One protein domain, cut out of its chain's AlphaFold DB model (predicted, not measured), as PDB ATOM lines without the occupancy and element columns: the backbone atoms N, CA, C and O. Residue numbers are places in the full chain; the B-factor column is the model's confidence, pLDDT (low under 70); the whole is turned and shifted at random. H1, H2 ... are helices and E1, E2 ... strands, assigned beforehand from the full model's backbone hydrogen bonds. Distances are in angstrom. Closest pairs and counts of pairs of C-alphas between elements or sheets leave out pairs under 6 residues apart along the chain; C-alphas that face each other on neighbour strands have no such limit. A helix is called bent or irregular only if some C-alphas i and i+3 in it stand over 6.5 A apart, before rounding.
ATOM      1  N   ARG A  35     -48.349 122.285  92.848       89.56
ATOM      2  CA  ARG A  35     -48.823 121.519  94.002       89.56
ATOM      3  C   ARG A  35     -50.193 120.867  93.793       89.56
ATOM      4  O   ARG A  35     -50.452 119.803  94.350       89.56
ATOM      5  N   TYR A  36     -51.086 121.500  93.033       89.94
ATOM      6  CA  TYR A  36     -52.402 120.940  92.722       89.94
ATOM      7  C   TYR A  36     -52.282 119.744  91.771       89.94
ATOM      8  O   TYR A  36     -52.964 118.742  91.962       89.94
ATOM      9  N   GLU A  37     -51.375 119.803  90.803       87.75
ATOM     10  CA  GLU A  37     -51.141 118.695  89.869       87.75
ATOM     11  C   GLU A  37     -50.426 117.530  90.537       87.75
ATOM     12  O   GLU A  37     -50.864 116.389  90.411       87.75
ATOM     13  N   LEU A  38     -49.439 117.820  91.387       93.00
ATOM     14  CA  LEU A  38     -48.822 116.796  92.224       93.00
ATOM     15  C   LEU A  38     -49.857 116.125  93.140       93.00
ATOM     16  O   LEU A  38     -49.774 114.929  93.412       93.00
ATOM     17  N   LYS A  39     -50.876 116.869  93.592       95.38
ATOM     18  CA  LYS A  39     -51.971 116.302  94.388       95.38
ATOM     19  C   LYS A  39     -52.813 115.315  93.581       95.38
ATOM     20  O   LYS A  39     -53.256 114.331  94.162       95.38
ATOM     21  N   LYS A  40     -53.008 115.523  92.274       94.19
ATOM     22  CA  LYS A  40     -53.684 114.538  91.411       94.19
ATOM     23  C   LYS A  40     -52.892 113.236  91.349       94.19
ATOM     24  O   LYS A  40     -53.473 112.177  91.563       94.19
ATOM     25  N   PHE A  41     -51.575 113.326  91.168       95.50
ATOM     26  CA  PHE A  41     -50.699 112.155  91.195       95.50
ATOM     27  C   PHE A  41     -50.768 111.421  92.541       95.50
ATOM     28  O   PHE A  41     -50.991 110.216  92.589       95.50
ATOM     29  N   VAL A  42     -50.666 112.153  93.657       97.38
ATOM     30  CA  VAL A  42     -50.805 111.582  95.008       97.38
ATOM     31  C   VAL A  42     -52.171 110.935  95.222       97.38
ATOM     32  O   VAL A  42     -52.260 109.892  95.865       97.38
ATOM     33  N   ASN A  43     -53.242 111.538  94.715       97.62
ATOM     34  CA  ASN A  43     -54.575 110.957  94.788       97.62
ATOM     35  C   ASN A  43     -54.629 109.634  94.009       97.62
ATOM     36  O   ASN A  43     -55.037 108.633  94.592       97.62
ATOM     37  N   ALA A  44     -54.115 109.592  92.777       97.06
ATOM     38  CA  ALA A  44     -54.061 108.373  91.970       97.06
ATOM     39  C   ALA A  44     -53.210 107.268  92.622       97.06
ATOM     40  O   ALA A  44     -53.650 106.126  92.704       97.06
ATOM     41  N   MET A  45     -52.050 107.606  93.199       97.75
ATOM     42  CA  MET A  45     -51.238 106.680  94.012       97.75
ATOM     43  C   MET A  45     -52.028 106.085  95.187       97.75
ATOM     44  O   MET A  45     -51.737 104.983  95.639       97.75
ATOM     45  N   ASN A  46     -53.015 106.815  95.706       97.56
ATOM     46  CA  ASN A  46     -53.879 106.385  96.800       97.56
ATOM     47  C   ASN A  46     -55.225 105.803  96.315       97.56
ATOM     48  O   ASN A  46     -56.126 105.641  97.138       97.56
ATOM     49  N   GLY A  47     -55.385 105.525  95.015       96.81
ATOM     50  CA  GLY A  47     -56.621 104.978  94.441       96.81
ATOM     51  C   GLY A  47     -57.779 105.973  94.331       96.81
ATOM     52  O   GLY A  47     -58.927 105.571  94.184       96.81
ATOM     53  N   ILE A  48     -57.504 107.273  94.434       96.88
ATOM     54  CA  ILE A  48     -58.508 108.337  94.365       96.88
ATOM     55  C   ILE A  48     -58.419 108.993  92.986       96.88
ATOM     56  O   ILE A  48     -57.479 109.738  92.705       96.88
ATOM     57  N   PHE A  49     -59.424 108.756  92.150       93.88
ATOM     58  CA  PHE A  49     -59.534 109.329  90.809       93.88
ATOM     59  C   PHE A  49     -60.691 110.333  90.749       93.88
ATOM     60  O   PHE A  49     -61.656 110.199  91.509       93.88
ATOM     61  N   PRO A  50     -60.601 111.377  89.906       88.69
ATOM     62  CA  PRO A  50     -61.746 112.240  89.655       88.69
ATOM     63  C   PRO A  50     -62.886 111.432  89.011       88.69
ATOM     64  O   PRO A  50     -62.619 110.454  88.311       88.69
ATOM     65  N   PRO A  51     -64.150 111.827  89.226       86.81
ATOM     66  CA  PRO A  51     -65.257 111.233  88.495       86.81
ATOM     67  C   PRO A  51     -65.105 111.534  86.999       86.81
ATOM     68  O   PRO A  51     -64.839 112.675  86.613       86.81
ATOM     69  N   GLU A  52     -65.291 110.511  86.172       86.75
ATOM     70  CA  GLU A  52     -65.356 110.624  84.716       86.75
ATOM     71  C   GLU A  52     -66.779 110.292  84.266       86.75
ATOM     72  O   GLU A  52     -67.393 109.352  84.773       86.75
ATOM     73  N   GLN A  53     -67.319 111.088  83.342       85.31
ATOM     74  CA  GLN A  53     -68.590 110.768  82.700       85.31
ATOM     75  C   GLN A  53     -68.358 109.614  81.723       85.31
ATOM     76  O   GLN A  53     -67.518 109.723  80.833       85.31
ATOM     77  N   VAL A  54     -69.097 108.524  81.908       86.81
ATOM     78  CA  VAL A  54     -69.105 107.344  81.034       86.81
ATOM     79  C   VAL A  54     -70.513 107.168  80.483       86.81
ATOM     80  O   VAL A  54     -71.484 107.354  81.218       86.81
ATOM     81  N   LEU A  55     -70.628 106.859  79.191       81.81
ATOM     82  CA  LEU A  55     -71.910 106.795  78.482       81.81
ATOM     83  C   LEU A  55     -72.422 105.355  78.315       81.81
ATOM     84  O   LEU A  55     -73.489 105.155  77.741       81.81
ATOM     85  N   GLY A  56     -71.708 104.357  78.849       91.81
ATOM     86  CA  GLY A  56     -72.104 102.949  78.777       91.81
ATOM     87  C   GLY A  56     -71.548 102.070  79.900       91.81
ATOM     88  O   GLY A  56     -70.610 102.434  80.614       91.81
ATOM     89  N   GLU A  57     -72.135 100.880  80.050       91.81
ATOM     90  CA  GLU A  57     -71.743  99.901  81.071       91.81
ATOM     91  C   GLU A  57     -70.317  99.374  80.847       91.81
ATOM     92  O   GLU A  57     -69.531  99.290  81.793       91.81
ATOM     93  N   ASP A  58     -69.951  99.086  79.598       91.31
ATOM     94  CA  ASP A  58     -68.615  98.592  79.251       91.31
ATOM     95  C   ASP A  58     -67.528  99.636  79.526       91.31
ATOM     96  O   ASP A  58     -66.472  99.313  80.076       91.31
ATOM     97  N   GLU A  59     -67.806 100.911  79.233       88.62
ATOM     98  CA  GLU A  59     -66.914 102.024  79.569       88.62
ATOM     99  C   GLU A  59     -66.751 102.172  81.086       88.62
ATOM    100  O   GLU A  59     -65.642 102.385  81.574       88.62
ATOM    101  N   SER A  60     -67.838 101.998  81.844       90.38
ATOM    102  CA  SER A  60     -67.814 102.017  83.309       90.38
ATOM    103  C   SER A  60     -66.964 100.877  83.883       90.38
ATOM    104  O   SER A  60     -66.108 101.111  84.740       90.38
ATOM    105  N   LYS A  61     -67.115  99.647  83.371       92.69
ATOM    106  CA  LYS A  61     -66.285  98.495  83.770       92.69
ATOM    107  C   LYS A  61     -64.812  98.721  83.430       92.69
ATOM    108  O   LYS A  61     -63.939  98.473  84.267       92.69
ATOM    109  N   ALA A  62     -64.520  99.233  82.235       91.50
ATOM    110  CA  ALA A  62     -63.161  99.571  81.822       91.50
ATOM    111  C   ALA A  62     -62.544 100.657  82.723       91.50
ATOM    112  O   ALA A  62     -61.394 100.524  83.151       91.50
ATOM    113  N   LEU A  63     -63.319 101.687  83.076       91.88
ATOM    114  CA  LEU A  63     -62.926 102.751  83.999       91.88
ATOM    115  C   LEU A  63     -62.613 102.206  85.398       91.88
ATOM    116  O   LEU A  63     -61.568 102.524  85.967       91.88
ATOM    117  N   GLN A  64     -63.483 101.355  85.945       92.69
ATOM    118  CA  GLN A  64     -63.281 100.730  87.254       92.69
ATOM    119  C   GLN A  64     -62.011  99.882  87.278       92.69
ATOM    120  O   GLN A  64     -61.185 100.040  88.178       92.69
ATOM    121  N   ARG A  65     -61.810  99.036  86.260       94.12
ATOM    122  CA  ARG A  65     -60.592  98.232  86.118       94.12
ATOM    123  C   ARG A  65     -59.349  99.116  86.058       94.12
ATOM    124  O   ARG A  65     -58.374  98.870  86.767       94.12
ATOM    125  N   ARG A  66     -59.399 100.184  85.258       94.75
ATOM    126  CA  ARG A  66     -58.327 101.179  85.173       94.75
ATOM    127  C   ARG A  66     -58.012 101.772  86.542       94.75
ATOM    128  O   ARG A  66     -56.852 101.751  86.942       94.75
ATOM    129  N   HIS A  67     -59.009 102.252  87.276       94.56
ATOM    130  CA  HIS A  67     -58.815 102.859  88.596       94.56
ATOM    131  C   HIS A  67     -58.328 101.866  89.659       94.56
ATOM    132  O   HIS A  67     -57.564 102.257  90.541       94.56
ATOM    133  N   ALA A  68     -58.719 100.596  89.570       96.00
ATOM    134  CA  ALA A  68     -58.282  99.557  90.497       96.00
ATOM    135  C   ALA A  68     -56.804  99.178  90.302       96.00
ATOM    136  O   ALA A  68     -56.068  99.029  91.276       96.00
ATOM    137  N   GLU A  69     -56.352  99.043  89.052       97.69
ATOM    138  CA  GLU A  69     -55.003  98.545  88.737       97.69
ATOM    139  C   GLU A  69     -53.940  99.659  88.663       97.69
ATOM    140  O   GLU A  69     -52.775  99.437  89.008       97.69
ATOM    141  N   THR A  70     -54.321 100.873  88.247       97.31
ATOM    142  CA  THR A  70     -53.393 102.009  88.054       97.31
ATOM    143  C   THR A  70     -52.531 102.327  89.288       97.31
ATOM    144  O   THR A  70     -51.327 102.528  89.110       97.31
ATOM    145  N   PRO A  71     -53.054 102.358  90.534       98.00
ATOM    146  CA  PRO A  71     -52.251 102.691  91.713       98.00
ATOM    147  C   PRO A  71     -51.059 101.750  91.913       98.00
ATOM    148  O   PRO A  71     -49.955 102.211  92.187       98.00
ATOM    149  N   THR A  72     -51.255 100.444  91.715       97.75
ATOM    150  CA  THR A  72     -50.199  99.433  91.866       97.75
ATOM    151  C   THR A  72     -49.083  99.634  90.842       97.75
ATOM    152  O   THR A  72     -47.904  99.604  91.194       97.75
ATOM    153  N   ILE A  73     -49.445  99.914  89.586       97.69
ATOM    154  CA  ILE A  73     -48.478 100.194  88.514       97.69
ATOM    155  C   ILE A  73     -47.719 101.496  88.808       97.69
ATOM    156  O   ILE A  73     -46.502 101.569  88.647       97.69
ATOM    157  N   LEU A  74     -48.407 102.523  89.312       97.12
ATOM    158  CA  LEU A  74     -47.756 103.765  89.727       97.12
ATOM    159  C   LEU A  74     -46.770 103.554  90.885       97.12
ATOM    160  O   LEU A  74     -45.707 104.178  90.902       97.12
ATOM    161  N   HIS A  75     -47.080 102.669  91.840       96.62
ATOM    162  CA  HIS A  75     -46.148 102.312  92.915       96.62
ATOM    163  C   HIS A  75     -44.893 101.639  92.357       96.62
ATOM    164  O   HIS A  75     -43.793 101.949  92.814       96.62
ATOM    165  N   GLU A  76     -45.043 100.762  91.360       95.50
ATOM    166  CA  GLU A  76     -43.921 100.145  90.646       95.50
ATOM    167  C   GLU A  76     -43.039 101.214  89.988       95.50
ATOM    168  O   GLU A  76     -41.834 101.256  90.245       95.50
ATOM    169  N   PHE A  77     -43.637 102.121  89.209       94.56
ATOM    170  CA  PHE A  77     -42.910 103.182  88.505       94.56
ATOM    171  C   PHE A  77     -42.176 104.110  89.471       94.56
ATOM    172  O   PHE A  77     -40.982 104.368  89.315       94.56
ATOM    173  N   TYR A  78     -42.866 104.551  90.524       93.38
ATOM    174  CA  TYR A  78     -42.280 105.400  91.551       93.38
ATOM    175  C   TYR A  78     -41.129 104.705  92.289       93.38
ATOM    176  O   TYR A  78     -40.108 105.336  92.569       93.38
ATOM    177  N   ARG A  79     -41.253 103.402  92.579       92.25
ATOM    178  CA  ARG A  79     -40.181 102.612  93.196       92.25
ATOM    179  C   ARG A  79     -38.955 102.544  92.292       92.25
ATOM    180  O   ARG A  79     -37.858 102.795  92.779       92.25
ATOM    181  N   VAL A  80     -39.135 102.227  91.007       90.75
ATOM    182  CA  VAL A  80     -38.034 102.166  90.029       90.75
ATOM    183  C   VAL A  80     -37.325 103.516  89.951       90.75
ATOM    184  O   VAL A  80     -36.120 103.579  90.152       90.75
ATOM    185  N   TRP A  81     -38.069 104.606  89.766       89.62
ATOM    186  CA  TRP A  81     -37.500 105.954  89.708       89.62
ATOM    187  C   TRP A  81     -36.738 106.345  90.976       89.62
ATOM    188  O   TRP A  81     -35.629 106.867  90.900       89.62
ATOM    189  N   ARG A  82     -37.291 106.037  92.153       88.12
ATOM    190  CA  ARG A  82     -36.645 106.349  93.432       88.12
ATOM    191  C   ARG A  82     -35.340 105.577  93.638       88.12
ATOM    192  O   ARG A  82     -34.432 106.117  94.263       88.12
ATOM    193  N   LEU A  83     -35.263 104.332  93.162       87.31
ATOM    194  CA  LEU A  83     -34.056 103.505  93.245       87.31
ATOM    195  C   LEU A  83     -32.991 103.932  92.231       87.31
ATOM    196  O   LEU A  83     -31.811 103.910  92.556       87.31
ATOM    197  N   SER A  84     -33.409 104.348  91.036       83.50
ATOM    198  CA  SER A  84     -32.499 104.770  89.969       83.50
ATOM    199  C   SER A  84     -31.880 106.158  90.187       83.50
ATOM    200  O   SER A  84     -30.918 106.503  89.509       83.50
ATOM    201  N   GLY A  85     -32.415 106.961  91.112       73.12
ATOM    202  CA  GLY A  85     -31.925 108.315  91.374       73.12
ATOM    203  C   GLY A  85     -32.227 109.311  90.240       73.12
ATOM    204  O   GLY A  85     -32.931 108.983  89.284       73.12
ATOM    205  N   PRO A  86     -31.732 110.559  90.337       62.53
ATOM    206  CA  PRO A  86     -31.940 111.582  89.307       62.53
ATOM    207  C   PRO A  86     -31.322 111.201  87.950       62.53
ATOM    208  O   PRO A  86     -31.844 111.607  86.915       62.53
ATOM    209  N   ASP A  87     -30.295 110.348  87.949       61.88
ATOM    210  CA  ASP A  87     -29.624 109.850  86.742       61.88
ATOM    211  C   ASP A  87     -30.344 108.666  86.089       61.88
ATOM    212  O   ASP A  87     -29.820 108.057  85.157       61.88
ATOM    213  N   ALA A  88     -31.567 108.346  86.526       56.00
ATOM    214  CA  ALA A  88     -32.365 107.274  85.943       56.00
ATOM    215  C   ALA A  88     -32.454 107.373  84.414       56.00
ATOM    216  O   ALA A  88     -32.534 106.336  83.768       56.00
ATOM    217  N   ILE A  89     -32.422 108.589  83.853       57.34
ATOM    218  CA  ILE A  89     -32.432 108.867  82.406       57.34
ATOM    219  C   ILE A  89     -31.301 108.117  81.672       57.34
ATOM    220  O   ILE A  89     -31.491 107.680  80.541       57.34
ATOM    221  N   ASN A  90     -30.153 107.911  82.324       56.84
ATOM    222  CA  ASN A  90     -28.985 107.248  81.735       56.84
ATOM    223  C   ASN A  90     -29.081 105.718  81.765       56.84
ATOM    224  O   ASN A  90     -28.408 105.026  81.001       56.84
ATOM    225  N   HIS A  91     -29.932 105.164  82.624       57.09
ATOM    226  CA  HIS A  91     -30.189 103.736  82.653       57.09
ATOM    227  C   HIS A  91     -31.362 103.459  81.721       57.09
ATOM    228  O   HIS A  91     -32.504 103.724  82.084       57.09
ATOM    229  N   GLN A  92     -31.076 102.922  80.528       63.66
ATOM    230  CA  GLN A  92     -32.037 102.443  79.518       63.66
ATOM    231  C   GLN A  92     -32.936 101.302  80.047       63.66
ATOM    232  O   GLN A  92     -33.025 100.213  79.478       63.66
ATOM    233  N   CYS A  93     -33.592 101.511  81.181       79.44
ATOM    234  CA  CYS A  93     -34.466 100.550  81.803       79.44
ATOM    235  C   CYS A  93     -35.800 100.531  81.053       79.44
ATOM    236  O   CYS A  93     -36.201 101.497  80.396       79.44
ATOM    237  N   LYS A  94     -36.505  99.405  81.166       88.81
ATOM    238  CA  LYS A  94     -37.797  99.171  80.513       88.81
ATOM    239  C   LYS A  94     -38.778 100.340  80.702       88.81
ATOM    240  O   LYS A  94     -39.428 100.736  79.743       88.81
ATOM    241  N   LEU A  95     -38.826 100.927  81.903       89.12
ATOM    242  CA  LEU A  95     -39.698 102.062  82.214       89.12
ATOM    243  C   LEU A  95     -39.398 103.292  81.346       89.12
ATOM    244  O   LEU A  95     -40.327 103.895  80.824       89.12
ATOM    245  N   TRP A  96     -38.128 103.649  81.138       88.81
ATOM    246  CA  TRP A  96     -37.778 104.790  80.283       88.81
ATOM    247  C   TRP A  96     -38.121 104.560  78.818       88.81
ATOM    248  O   TRP A  96     -38.569 105.486  78.148       88.81
ATOM    249  N   ARG A  97     -37.974 103.326  78.328       89.56
ATOM    250  CA  ARG A  97     -38.414 102.968  76.974       89.56
ATOM    251  C   ARG A  97     -39.921 103.155  76.818       89.56
ATOM    252  O   ARG A  97     -40.345 103.797  75.867       89.56
ATOM    253  N   GLU A  98     -40.702 102.662  77.778       92.19
ATOM    254  CA  GLU A  98     -42.159 102.831  77.794       92.19
ATOM    255  C   GLU A  98     -42.573 104.305  77.904       92.19
ATOM    256  O   GLU A  98     -43.504 104.730  77.224       92.19
ATOM    257  N   ILE A  99     -41.871 105.100  78.720       90.19
ATOM    258  CA  ILE A  99     -42.090 106.548  78.819       90.19
ATOM    259  C   ILE A  99     -41.827 107.217  77.471       90.19
ATOM    260  O   ILE A  99     -42.681 107.966  77.009       90.19
ATOM    261  N   ASN A 100     -40.689 106.939  76.831       88.94
ATOM    262  CA  ASN A 100     -40.323 107.550  75.553       88.94
ATOM    263  C   ASN A 100     -41.298 107.158  74.438       88.94
ATOM    264  O   ASN A 100     -41.734 108.019  73.681       88.94
ATOM    265  N   GLU A 101     -41.683 105.884  74.362       90.94
ATOM    266  CA  GLU A 101     -42.670 105.400  73.395       90.94
ATOM    267  C   GLU A 101     -44.040 106.048  73.620       90.94
ATOM    268  O   GLU A 101     -44.675 106.534  72.683       90.94
ATOM    269  N   TYR A 102     -44.500 106.109  74.872       90.19
ATOM    270  CA  TYR A 102     -45.769 106.744  75.203       90.19
ATOM    271  C   TYR A 102     -45.739 108.253  74.928       90.19
ATOM    272  O   TYR A 102     -46.695 108.799  74.378       90.19
ATOM    273  N   TRP A 103     -44.631 108.918  75.256       85.31
ATOM    274  CA  TRP A 103     -44.422 110.340  74.998       85.31
ATOM    275  C   TRP A 103     -44.413 110.650  73.500       85.31
ATOM    276  O   TRP A 103     -45.064 111.605  73.084       85.31
ATOM    277  N   ALA A 104     -43.729 109.845  72.682       87.00
ATOM    278  CA  ALA A 104     -43.644 110.052  71.233       87.00
ATOM    279  C   ALA A 104     -45.019 110.018  70.545       87.00
ATOM    280  O   ALA A 104     -45.227 110.671  69.528       87.00
ATOM    281  N   ASN A 105     -45.971 109.290  71.132       85.88
ATOM    282  CA  ASN A 105     -47.340 109.158  70.641       85.88
ATOM    283  C   ASN A 105     -48.329 110.126  71.314       85.88
ATOM    284  O   ASN A 105     -49.520 110.137  70.988       85.88
ATOM    285  N   MET A 106     -47.878 110.925  72.282       81.62
ATOM    286  CA  MET A 106     -48.736 111.851  73.003       81.62
ATOM    287  C   MET A 106     -48.888 113.148  72.215       81.62
ATOM    288  O   MET A 106     -47.920 113.860  71.968       81.62
ATOM    289  N   ALA A 107     -50.125 113.512  71.878       77.69
ATOM    290  CA  ALA A 107     -50.392 114.792  71.234       77.69
ATOM    291  C   ALA A 107     -50.024 115.959  72.174       77.69
ATOM    292  O   ALA A 107     -50.685 116.197  73.190       77.69
ATOM    293  N   THR A 108     -48.969 116.692  71.819       76.25
ATOM    294  CA  THR A 108     -48.526 117.916  72.494       76.25
ATOM    295  C   THR A 108     -49.017 119.144  71.744       76.25
ATOM    296  O   THR A 108     -48.867 119.238  70.529       76.25
ATOM    297  N   GLN A 109     -49.564 120.114  72.468       76.31
ATOM    298  CA  GLN A 109     -49.949 121.416  71.940       76.31
ATOM    299  C   GLN A 109     -49.070 122.493  72.563       76.31
ATOM    300  O   GLN A 109     -48.910 122.535  73.782       76.31
ATOM    301  N   LEU A 110     -48.534 123.396  71.746       77.25
ATOM    302  CA  LEU A 110     -47.952 124.630  72.256       77.25
ATOM    303  C   LEU A 110     -49.098 125.605  72.547       77.25
ATOM    304  O   LEU A 110     -49.865 125.948  71.651       77.25
ATOM    305  N   VAL A 111     -49.239 126.028  73.799       76.94
ATOM    306  CA  VAL A 111     -50.281 126.967  74.226       76.94
ATOM    307  C   VAL A 111     -49.658 128.275  74.688       76.94
ATOM    308  O   VAL A 111     -48.680 128.281  75.433       76.94
ATOM    309  N   GLY A 112     -50.233 129.399  74.264       75.50
ATOM    310  CA  GLY A 112     -49.875 130.708  74.805       75.50
ATOM    311  C   GLY A 112     -50.359 130.833  76.249       75.50
ATOM    312  O   GLY A 112     -51.525 130.572  76.541       75.50
ATOM    313  N   VAL A 113     -49.476 131.241  77.161       70.19
ATOM    314  CA  VAL A 113     -49.813 131.503  78.563       70.19
ATOM    315  C   VAL A 113     -49.765 133.013  78.799       70.19
ATOM    316  O   VAL A 113     -48.677 133.602  78.732       70.19
ATOM    317  N   PRO A 114     -50.905 133.664  79.106       69.31
ATOM    318  CA  PRO A 114     -50.944 135.100  79.361       69.31
ATOM    319  C   PRO A 114     -49.907 135.521  80.410       69.31
ATOM    320  O   PRO A 114     -49.949 135.094  81.564       69.31
ATOM    321  N   GLY A 115     -48.952 136.361  80.001       66.25
ATOM    322  CA  GLY A 115     -47.894 136.878  80.874       66.25
ATOM    323  C   GLY A 115     -46.740 135.916  81.190       66.25
ATOM    324  O   GLY A 115     -45.906 136.275  82.019       66.25
ATOM    325  N   ALA A 116     -46.674 134.737  80.559       62.41
ATOM    326  CA  ALA A 116     -45.596 133.758  80.752       62.41
ATOM    327  C   ALA A 116     -45.032 133.162  79.442       62.41
ATOM    328  O   ALA A 116     -44.173 132.284  79.498       62.41
ATOM    329  N   GLY A 117     -45.468 133.650  78.274       75.88
ATOM    330  CA  GLY A 117     -44.968 133.207  76.969       75.88
ATOM    331  C   GLY A 117     -45.746 132.004  76.440       75.88
ATOM    332  O   GLY A 117     -46.953 132.107  76.228       75.88
ATOM    333  N   ALA A 118     -45.066 130.878  76.227       68.62
ATOM    334  CA  ALA A 118     -45.651 129.642  75.708       68.62
ATOM    335  C   ALA A 118     -45.388 128.458  76.653       68.62
ATOM    336  O   ALA A 118     -44.381 128.428  77.358       68.62
ATOM    337  N   ALA A 119     -46.292 127.481  76.656       69.19
ATOM    338  CA  ALA A 119     -46.192 126.250  77.426       69.19
ATOM    339  C   ALA A 119     -46.529 125.033  76.565       69.19
ATOM    340  O   ALA A 119     -47.320 125.122  75.629       69.19
ATOM    341  N   ILE A 120     -45.962 123.882  76.916       71.06
ATOM    342  CA  ILE A 120     -46.346 122.601  76.325       71.06
ATOM    343  C   ILE A 120     -47.521 122.055  77.128       71.06
ATOM    344  O   ILE A 120     -47.409 121.792  78.323       71.06
ATOM    345  N   ARG A 121     -48.659 121.891  76.460       72.06
ATOM    346  CA  ARG A 121     -49.844 121.228  76.985       72.06
ATOM    347  C   ARG A 121     -49.917 119.827  76.402       72.06
ATOM    348  O   ARG A 121     -50.029 119.651  75.194       72.06
ATOM    349  N   HIS A 122     -49.922 118.831  77.272       72.25
ATOM    350  CA  HIS A 122     -50.249 117.471  76.878       72.25
ATOM    351  C   HIS A 122     -51.770 117.340  76.757       72.25
ATOM    352  O   HIS A 122     -52.508 117.768  77.653       72.25
ATOM    353  N   ASN A 123     -52.261 116.771  75.653       66.62
ATOM    354  CA  ASN A 123     -53.663 116.375  75.554       66.62
ATOM    355  C   ASN A 123     -53.915 115.251  76.566       66.62
ATOM    356  O   ASN A 123     -53.678 114.080  76.284       66.62
ATOM    357  N   GLY A 124     -54.379 115.628  77.760       65.69
ATOM    358  CA  GLY A 124     -54.593 114.757  78.918       65.69
ATOM    359  C   GLY A 124     -55.788 113.816  78.786       65.69
ATOM    360  O   GLY A 124     -56.541 113.657  79.745       65.69
ATOM    361  N   ARG A 125     -55.999 113.219  77.606       78.06
ATOM    362  CA  ARG A 125     -56.961 112.126  77.470       78.06
ATOM    363  C   ARG A 125     -56.510 110.993  78.398       78.06
ATOM    364  O   ARG A 125     -55.325 110.646  78.363       78.06
ATOM    365  N   PRO A 126     -57.413 110.427  79.215       81.75
ATOM    366  CA  PRO A 126     -57.080 109.286  80.048       81.75
ATOM    367  C   PRO A 126     -56.481 108.154  79.212       81.75
ATOM    368  O   PRO A 126     -56.889 107.912  78.072       81.75
ATOM    369  N   GLY A 127     -55.515 107.441  79.780       83.69
ATOM    370  CA  GLY A 127     -55.004 106.219  79.190       83.69
ATOM    371  C   GLY A 127     -56.129 105.196  79.038       83.69
ATOM    372  O   GLY A 127     -56.933 104.981  79.944       83.69
ATOM    373  N   GLN A 128     -56.187 104.538  77.882       87.81
ATOM    374  CA  GLN A 128     -57.191 103.499  77.621       87.81
ATOM    375  C   GLN A 128     -56.962 102.233  78.458       87.81
ATOM    376  O   GLN A 128     -57.885 101.462  78.682       87.81
ATOM    377  N   THR A 129     -55.731 102.014  78.926       94.25
ATOM    378  CA  THR A 129     -55.359 100.868  79.760       94.25
ATOM    379  C   THR A 129     -54.785 101.351  81.094       94.25
ATOM    380  O   THR A 129     -54.234 102.456  81.140       94.25
ATOM    381  N   PRO A 130     -54.832 100.531  82.164       96.25
ATOM    382  CA  PRO A 130     -54.224 100.874  83.452       96.25
ATOM    383  C   PRO A 130     -52.758 101.307  83.337       96.25
ATOM    384  O   PRO A 130     -52.347 102.305  83.919       96.25
ATOM    385  N   ARG A 131     -51.965 100.602  82.518       95.62
ATOM    386  CA  ARG A 131     -50.544 100.919  82.317       95.62
ATOM    387  C   ARG A 131     -50.333 102.230  81.556       95.62
ATOM    388  O   ARG A 131     -49.472 103.011  81.947       95.62
ATOM    389  N   LYS A 132     -51.127 102.506  80.511       93.75
ATOM    390  CA  LYS A 132     -51.072 103.791  79.786       93.75
ATOM    391  C   LYS A 132     -51.485 104.958  80.684       93.75
ATOM    392  O   LYS A 132     -50.881 106.020  80.610       93.75
ATOM    393  N   GLU A 133     -52.480 104.759  81.545       94.44
ATOM    394  CA  GLU A 133     -52.908 105.776  82.508       94.44
ATOM    395  C   GLU A 133     -51.847 106.021  83.586       94.44
ATOM    396  O   GLU A 133     -51.539 107.170  83.902       94.44
ATOM    397  N   ALA A 134     -51.207 104.958  84.079       96.00
ATOM    398  CA  ALA A 134     -50.057 105.077  84.964       96.00
ATOM    399  C   ALA A 134     -48.897 105.835  84.295       96.00
ATOM    400  O   ALA A 134     -48.335 106.730  84.916       96.00
ATOM    401  N   LEU A 135     -48.567 105.544  83.028       93.81
ATOM    402  CA  LEU A 135     -47.525 106.264  82.277       93.81
ATOM    403  C   LEU A 135     -47.861 107.751  82.132       93.81
ATOM    404  O   LEU A 135     -47.011 108.595  82.407       93.81
ATOM    405  N   ARG A 136     -49.111 108.074  81.779       91.75
ATOM    406  CA  ARG A 136     -49.608 109.455  81.683       91.75
ATOM    407  C   ARG A 136     -49.396 110.226  82.981       91.75
ATOM    408  O   ARG A 136     -48.767 111.280  82.984       91.75
ATOM    409  N   LEU A 137     -49.897 109.679  84.086       92.81
ATOM    410  CA  LEU A 137     -49.788 110.286  85.412       92.81
ATOM    411  C   LEU A 137     -48.331 110.377  85.874       92.81
ATOM    412  O   LEU A 137     -47.941 111.359  86.504       92.81
ATOM    413  N   PHE A 138     -47.514 109.373  85.559       93.50
ATOM    414  CA  PHE A 138     -46.106 109.347  85.928       93.50
ATOM    415  C   PHE A 138     -45.281 110.391  85.172       93.50
ATOM    416  O   PHE A 138     -44.450 111.065  85.775       93.50
ATOM    417  N   ILE A 139     -45.562 110.610  83.888       89.56
ATOM    418  CA  ILE A 139     -44.969 111.702  83.107       89.56
ATOM    419  C   ILE A 139     -45.359 113.065  83.689       89.56
ATOM    420  O   ILE A 139     -44.486 113.899  83.923       89.56
ATOM    421  N   GLU A 140     -46.641 113.279  84.005       87.75
ATOM    422  CA  GLU A 140     -47.093 114.510  84.673       87.75
ATOM    423  C   GLU A 140     -46.374 114.736  86.012       87.75
ATOM    424  O   GLU A 140     -46.062 115.873  86.371       87.75
ATOM    425  N   PHE A 141     -46.081 113.658  86.744       91.69
ATOM    426  CA  PHE A 141     -45.276 113.706  87.958       91.69
ATOM    427  C   PHE A 141     -43.820 114.100  87.684       91.69
ATOM    428  O   PHE A 141     -43.328 115.005  88.354       91.69
ATOM    429  N   LEU A 142     -43.145 113.480  86.710       89.62
ATOM    430  CA  LEU A 142     -41.742 113.773  86.380       89.62
ATOM    431  C   LEU A 142     -41.532 115.235  85.967       89.62
ATOM    432  O   LEU A 142     -40.519 115.837  86.312       89.62
ATOM    433  N   LEU A 143     -42.506 115.811  85.263       85.31
ATOM    434  CA  LEU A 143     -42.470 117.200  84.802       85.31
ATOM    435  C   LEU A 143     -42.863 118.209  85.884       85.31
ATOM    436  O   LEU A 143     -42.679 119.416  85.713       85.31
ATOM    437  N   ASN A 144     -43.419 117.745  87.003       86.62
ATOM    438  CA  ASN A 144     -43.852 118.628  88.067       86.62
ATOM    439  C   ASN A 144     -42.634 119.230  88.793       86.62
ATOM    440  O   ASN A 144     -41.830 118.481  89.346       86.62
ATOM    441  N   PRO A 145     -42.514 120.566  88.909       86.38
ATOM    442  CA  PRO A 145     -41.369 121.183  89.581       86.38
ATOM    443  C   PRO A 145     -41.336 120.939  91.102       86.38
ATOM    444  O   PRO A 145     -40.355 121.292  91.745       86.38
ATOM    445  N   GLU A 146     -42.396 120.375  91.690       90.31
ATOM    446  CA  GLU A 146     -42.440 119.934  93.090       90.31
ATOM    447  C   GLU A 146     -42.376 118.399  93.232       90.31
ATOM    448  O   GLU A 146     -42.747 117.872  94.284       90.31
ATOM    449  N   CYS A 147     -41.954 117.648  92.204       91.00
ATOM    450  CA  CYS A 147     -41.907 116.178  92.243       91.00
ATOM    451  C   CYS A 147     -41.060 115.634  93.410       91.00
ATOM    452  O   CYS A 147     -41.423 114.640  94.043       91.00
ATOM    453  N   ASP A 148     -40.003 116.357  93.790       89.75
ATOM    454  CA  ASP A 148     -39.145 116.084  94.944       89.75
ATOM    455  C   ASP A 148     -39.909 116.109  96.281       89.75
ATOM    456  O   ASP A 148     -39.494 115.487  97.263       89.75
ATOM    457  N   ARG A 149     -41.048 116.806  96.352       92.88
ATOM    458  CA  ARG A 149     -41.884 116.887  97.555       92.88
ATOM    459  C   ARG A 149     -42.763 115.670  97.766       92.88
ATOM    460  O   ARG A 149     -43.332 115.551  98.857       92.88
ATOM    461  N   LEU A 150     -42.886 114.776  96.790       94.44
ATOM    462  CA  LEU A 150     -43.589 113.517  96.986       94.44
ATOM    463  C   LEU A 150     -42.899 112.694  98.085       94.44
ATOM    464  O   LEU A 150     -41.675 112.619  98.179       94.44
ATOM    465  N   ALA A 151     -43.696 112.100  98.967       93.75
ATOM    466  CA  ALA A 151     -43.227 111.203 100.007       93.75
ATOM    467  C   ALA A 151     -44.218 110.068 100.246       93.75
ATOM    468  O   ALA A 151     -45.368 110.084  99.798       93.75
ATOM    469  N   GLY A 152     -43.738 109.085 100.996       92.19
ATOM    470  CA  GLY A 152     -44.479 107.897 101.360       92.19
ATOM    471  C   GLY A 152     -43.806 106.603 100.888       92.19
ATOM    472  O   GLY A 152     -42.694 106.646 100.340       92.19
ATOM    473  N   PRO A 153     -44.472 105.462 101.133       94.94
ATOM    474  CA  PRO A 153     -45.750 105.353 101.855       94.94
ATOM    475  C   PRO A 153     -45.640 105.826 103.317       94.94
ATOM    476  O   PRO A 153     -44.597 105.688 103.952       94.94
ATOM    477  N   CYS A 154     -46.693 106.455 103.851       95.06
ATOM    478  CA  CYS A 154     -46.739 106.869 105.256       95.06
ATOM    479  C   CYS A 154     -46.597 105.636 106.153       95.06
ATOM    480  O   CYS A 154     -47.422 104.728 106.059       95.06
ATOM    481  N   ALA A 155     -45.635 105.644 107.084       91.88
ATOM    482  CA  ALA A 155     -45.328 104.494 107.946       91.88
ATOM    483  C   ALA A 155     -46.512 104.012 108.806       91.88
ATOM    484  O   ALA A 155     -46.465 102.940 109.395       91.88
ATOM    485  N   ARG A 156     -47.574 104.820 108.901       91.12
ATOM    486  CA  ARG A 156     -48.755 104.515 109.700       91.12
ATOM    487  C   ARG A 156     -49.995 104.140 108.895       91.12
ATOM    488  O   ARG A 156     -50.714 103.240 109.301       91.12
ATOM    489  N   CYS A 157     -50.310 104.878 107.833       93.06
ATOM    490  CA  CYS A 157     -51.547 104.669 107.069       93.06
ATOM    491  C   CYS A 157     -51.311 104.154 105.647       93.06
ATOM    492  O   CYS A 157     -52.271 104.042 104.893       93.06
ATOM    493  N   GLY A 158     -50.057 103.925 105.248       94.06
ATOM    494  CA  GLY A 158     -49.683 103.456 103.911       94.06
ATOM    495  C   GLY A 158     -49.827 104.495 102.795       94.06
ATOM    496  O   GLY A 158     -49.255 104.321 101.727       94.06
ATOM    497  N   LYS A 159     -50.533 105.607 103.029       96.25
ATOM    498  CA  LYS A 159     -50.824 106.604 101.989       96.25
ATOM    499  C   LYS A 159     -49.593 107.407 101.567       96.25
ATOM    500  O   LYS A 159     -48.777 107.795 102.408       96.25
ATOM    501  N   TYR A 160     -49.520 107.732 100.283       96.75
ATOM    502  CA  TYR A 160     -48.584 108.712  99.727       96.75
ATOM    503  C   TYR A 160     -49.062 110.138 100.005       96.75
ATOM    504  O   TYR A 160     -50.260 110.377 100.186       96.75
ATOM    505  N   TYR A 161     -48.135 111.094 100.075       96.81
ATOM    506  CA  TYR A 161     -48.444 112.476 100.444       96.81
ATOM    507  C   TYR A 161     -47.417 113.483  99.918       96.81
ATOM    508  O   TYR A 161     -46.281 113.138  99.606       96.81
ATOM    509  N   ILE A 162     -47.813 114.758  99.867       95.88
ATOM    510  CA  ILE A 162     -46.919 115.878  99.539       95.88
ATOM    511  C   ILE A 162     -46.344 116.440 100.835       95.88
ATOM    512  O   ILE A 162     -47.089 116.857 101.728       95.88
ATOM    513  N   ARG A 163     -45.018 116.504 100.939       93.81
ATOM    514  CA  ARG A 163     -44.341 117.090 102.097       93.81
ATOM    515  C   ARG A 163     -44.610 118.590 102.181       93.81
ATOM    516  O   ARG A 163     -44.461 119.334 101.216       93.81
ATOM    517  N   GLY A 164     -44.978 119.053 103.376       89.25
ATOM    518  CA  GLY A 164     -45.017 120.486 103.689       89.25
ATOM    519  C   GLY A 164     -43.629 121.078 103.952       89.25
ATOM    520  O   GLY A 164     -43.428 122.269 103.764       89.25
ATOM    521  N   SER A 165     -42.674 120.246 104.373       86.12
ATOM    522  CA  SER A 165     -41.300 120.629 104.706       86.12
ATOM    523  C   SER A 165     -40.352 119.459 104.443       86.12
ATOM    524  O   SER A 165     -40.744 118.298 104.593       86.12
ATOM    525  N   VAL A 166     -39.089 119.760 104.126       82.88
ATOM    526  CA  VAL A 166     -38.013 118.778 103.898       82.88
ATOM    527  C   VAL A 166     -37.838 117.825 105.089       82.88
ATOM    528  O   VAL A 166     -37.519 116.649 104.894       82.88
ATOM    529  N   ARG A 167     -38.114 118.303 106.314       82.50
ATOM    530  CA  ARG A 167     -37.998 117.527 107.562       82.50
ATOM    531  C   ARG A 167     -39.084 116.456 107.721       82.50
ATOM    532  O   ARG A 167     -38.844 115.450 108.381       82.50
ATOM    533  N   ASN A 168     -40.266 116.623 107.120       81.75
ATOM    534  CA  ASN A 168     -41.377 115.688 107.318       81.75
ATOM    535  C   ASN A 168     -41.336 114.521 106.314       81.75
ATOM    536  O   ASN A 168     -42.036 114.542 105.301       81.75
ATOM    537  N   LYS A 169     -40.502 113.509 106.583       82.75
ATOM    538  CA  LYS A 169     -40.271 112.374 105.665       82.75
ATOM    539  C   LYS A 169     -41.072 111.105 105.968       82.75
ATOM    540  O   LYS A 169     -41.208 110.284 105.070       82.75
ATOM    541  N   LEU A 170     -41.578 110.941 107.194       89.50
ATOM    542  CA  LEU A 170     -42.119 109.653 107.656       89.50
ATOM    543  C   LEU A 170     -43.655 109.585 107.686       89.50
ATOM    544  O   LEU A 170     -44.237 108.530 107.424       89.50
ATOM    545  N   TYR A 171     -44.321 110.700 108.008       93.25
ATOM    546  CA  TYR A 171     -45.767 110.731 108.223       93.25
ATOM    547  C   TYR A 171     -46.474 111.769 107.351       93.25
ATOM    548  O   TYR A 171     -46.031 112.911 107.214       93.25
ATOM    549  N   CYS A 172     -47.647 111.398 106.834       92.75
ATOM    550  CA  CYS A 172     -48.460 112.287 106.002       92.75
ATOM    551  C   CYS A 172     -49.072 113.469 106.766       92.75
ATOM    552  O   CYS A 172     -49.421 114.483 106.166       92.75
ATOM    553  N   SER A 173     -49.194 113.359 108.090       90.25
ATOM    554  CA  SER A 173     -49.792 114.380 108.943       90.25
ATOM    555  C   SER A 173     -49.204 114.351 110.351       90.25
ATOM    556  O   SER A 173     -48.686 113.328 110.815       90.25
TER     557      SER A 173
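This is residues 35 to 173 of the 252 residues of an uncharacterized protein of Acidobacteria bacterium (UniProt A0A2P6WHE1). Helix H5 runs through the core, and H1, H2b and H4 pack round it, mostly crossed; the other arm of the long bent H2, H2a, reaches away from one end of H5. A hairpin of two strands, E1 and E2, reaches away from this helical core, and on another side the last stretch, residues 143 to 173, loops without a named element. The printed part has 139 residues with five named helices and two named strands, in the order H1 H2 H3 H4 E1 E2 H5; the one sheet, E1 - E2, is antiparallel. The class is mostly helix. The whole is compact, with a radius of gyration of the C-alphas of 16.0 A and spans of 44 by 39 by 35 A.

Find C-alpha 108 at (-48.526, 117.916, 72.494), where strand E1, residues 108 to 113, begins; E2 is residues 117 to 122. H5, residues 130 to 142, runs 18.2 A to C-alpha 142 at (-41.742, 113.773, 86.380). Look next at H2, residues 57 to 84: by its hydrogen bonds it was assigned as one helix, but it is bent, with C-alphas 68 and 71 6.9 A apart. Its arms are H2a, residues 57 to 68, 16.4 A, and H2b, residues 71 to 84, 19.9 A. H1, residues 35 to 45, starts at C-alpha 35 at (-48.823, 121.519, 94.002) and spans 15.0 A. H4, residues 94 to 104, spans 15.4 A. H3, residues 86 to 90, is irregular: C-alphas 86 and 89 are 7.4 A apart.

In the hairpin E1 and E2, look at N 109 and O 121, and at N 119 and O 111, each pair 2.8 A apart and within hydrogen-bond range. H5 is the hub. It touches H2b at a steep tilt of 44 degrees, the closest C-alphas being Leu 74 and Ala 134, 5.4 A. H4 touches H5 about perpendicular, at 85 degrees, closest at Ile 99 and Leu 135, 6.4 A. With residues 137 to 141 alone, H5 touches H1, closest at Phe 41 and Leu 137, 6.1 A, at a shallow tilt of 31 degrees, opposite ways. H2a and H5 touch only at their ends, closest at Arg 66 and Pro 130, 4.5 A. H3 is close to H2b but not clearly touching, at Trp 81 and Ala 88, 6.5 A. Every O i to N i+4 pair is within hydrogen-bond range in H1, H2a, H2b, H4 and H5; H3 has 0 of 1, and 1 of 2 O i to N i+3 pairs.

The C-alphas farthest apart, Gly 56 and Arg 167, are 47.0 A apart. The printed part has no cut, and the link from H1 to H2 is long, with 11 residues. Residues 150 to 151 pair antiparallel with residues 161 to 162. The mean pLDDT of the printed part is 87.0; residues 86 to 92, 114 to 116, 118 to 119 and 123 to 124 are under 70.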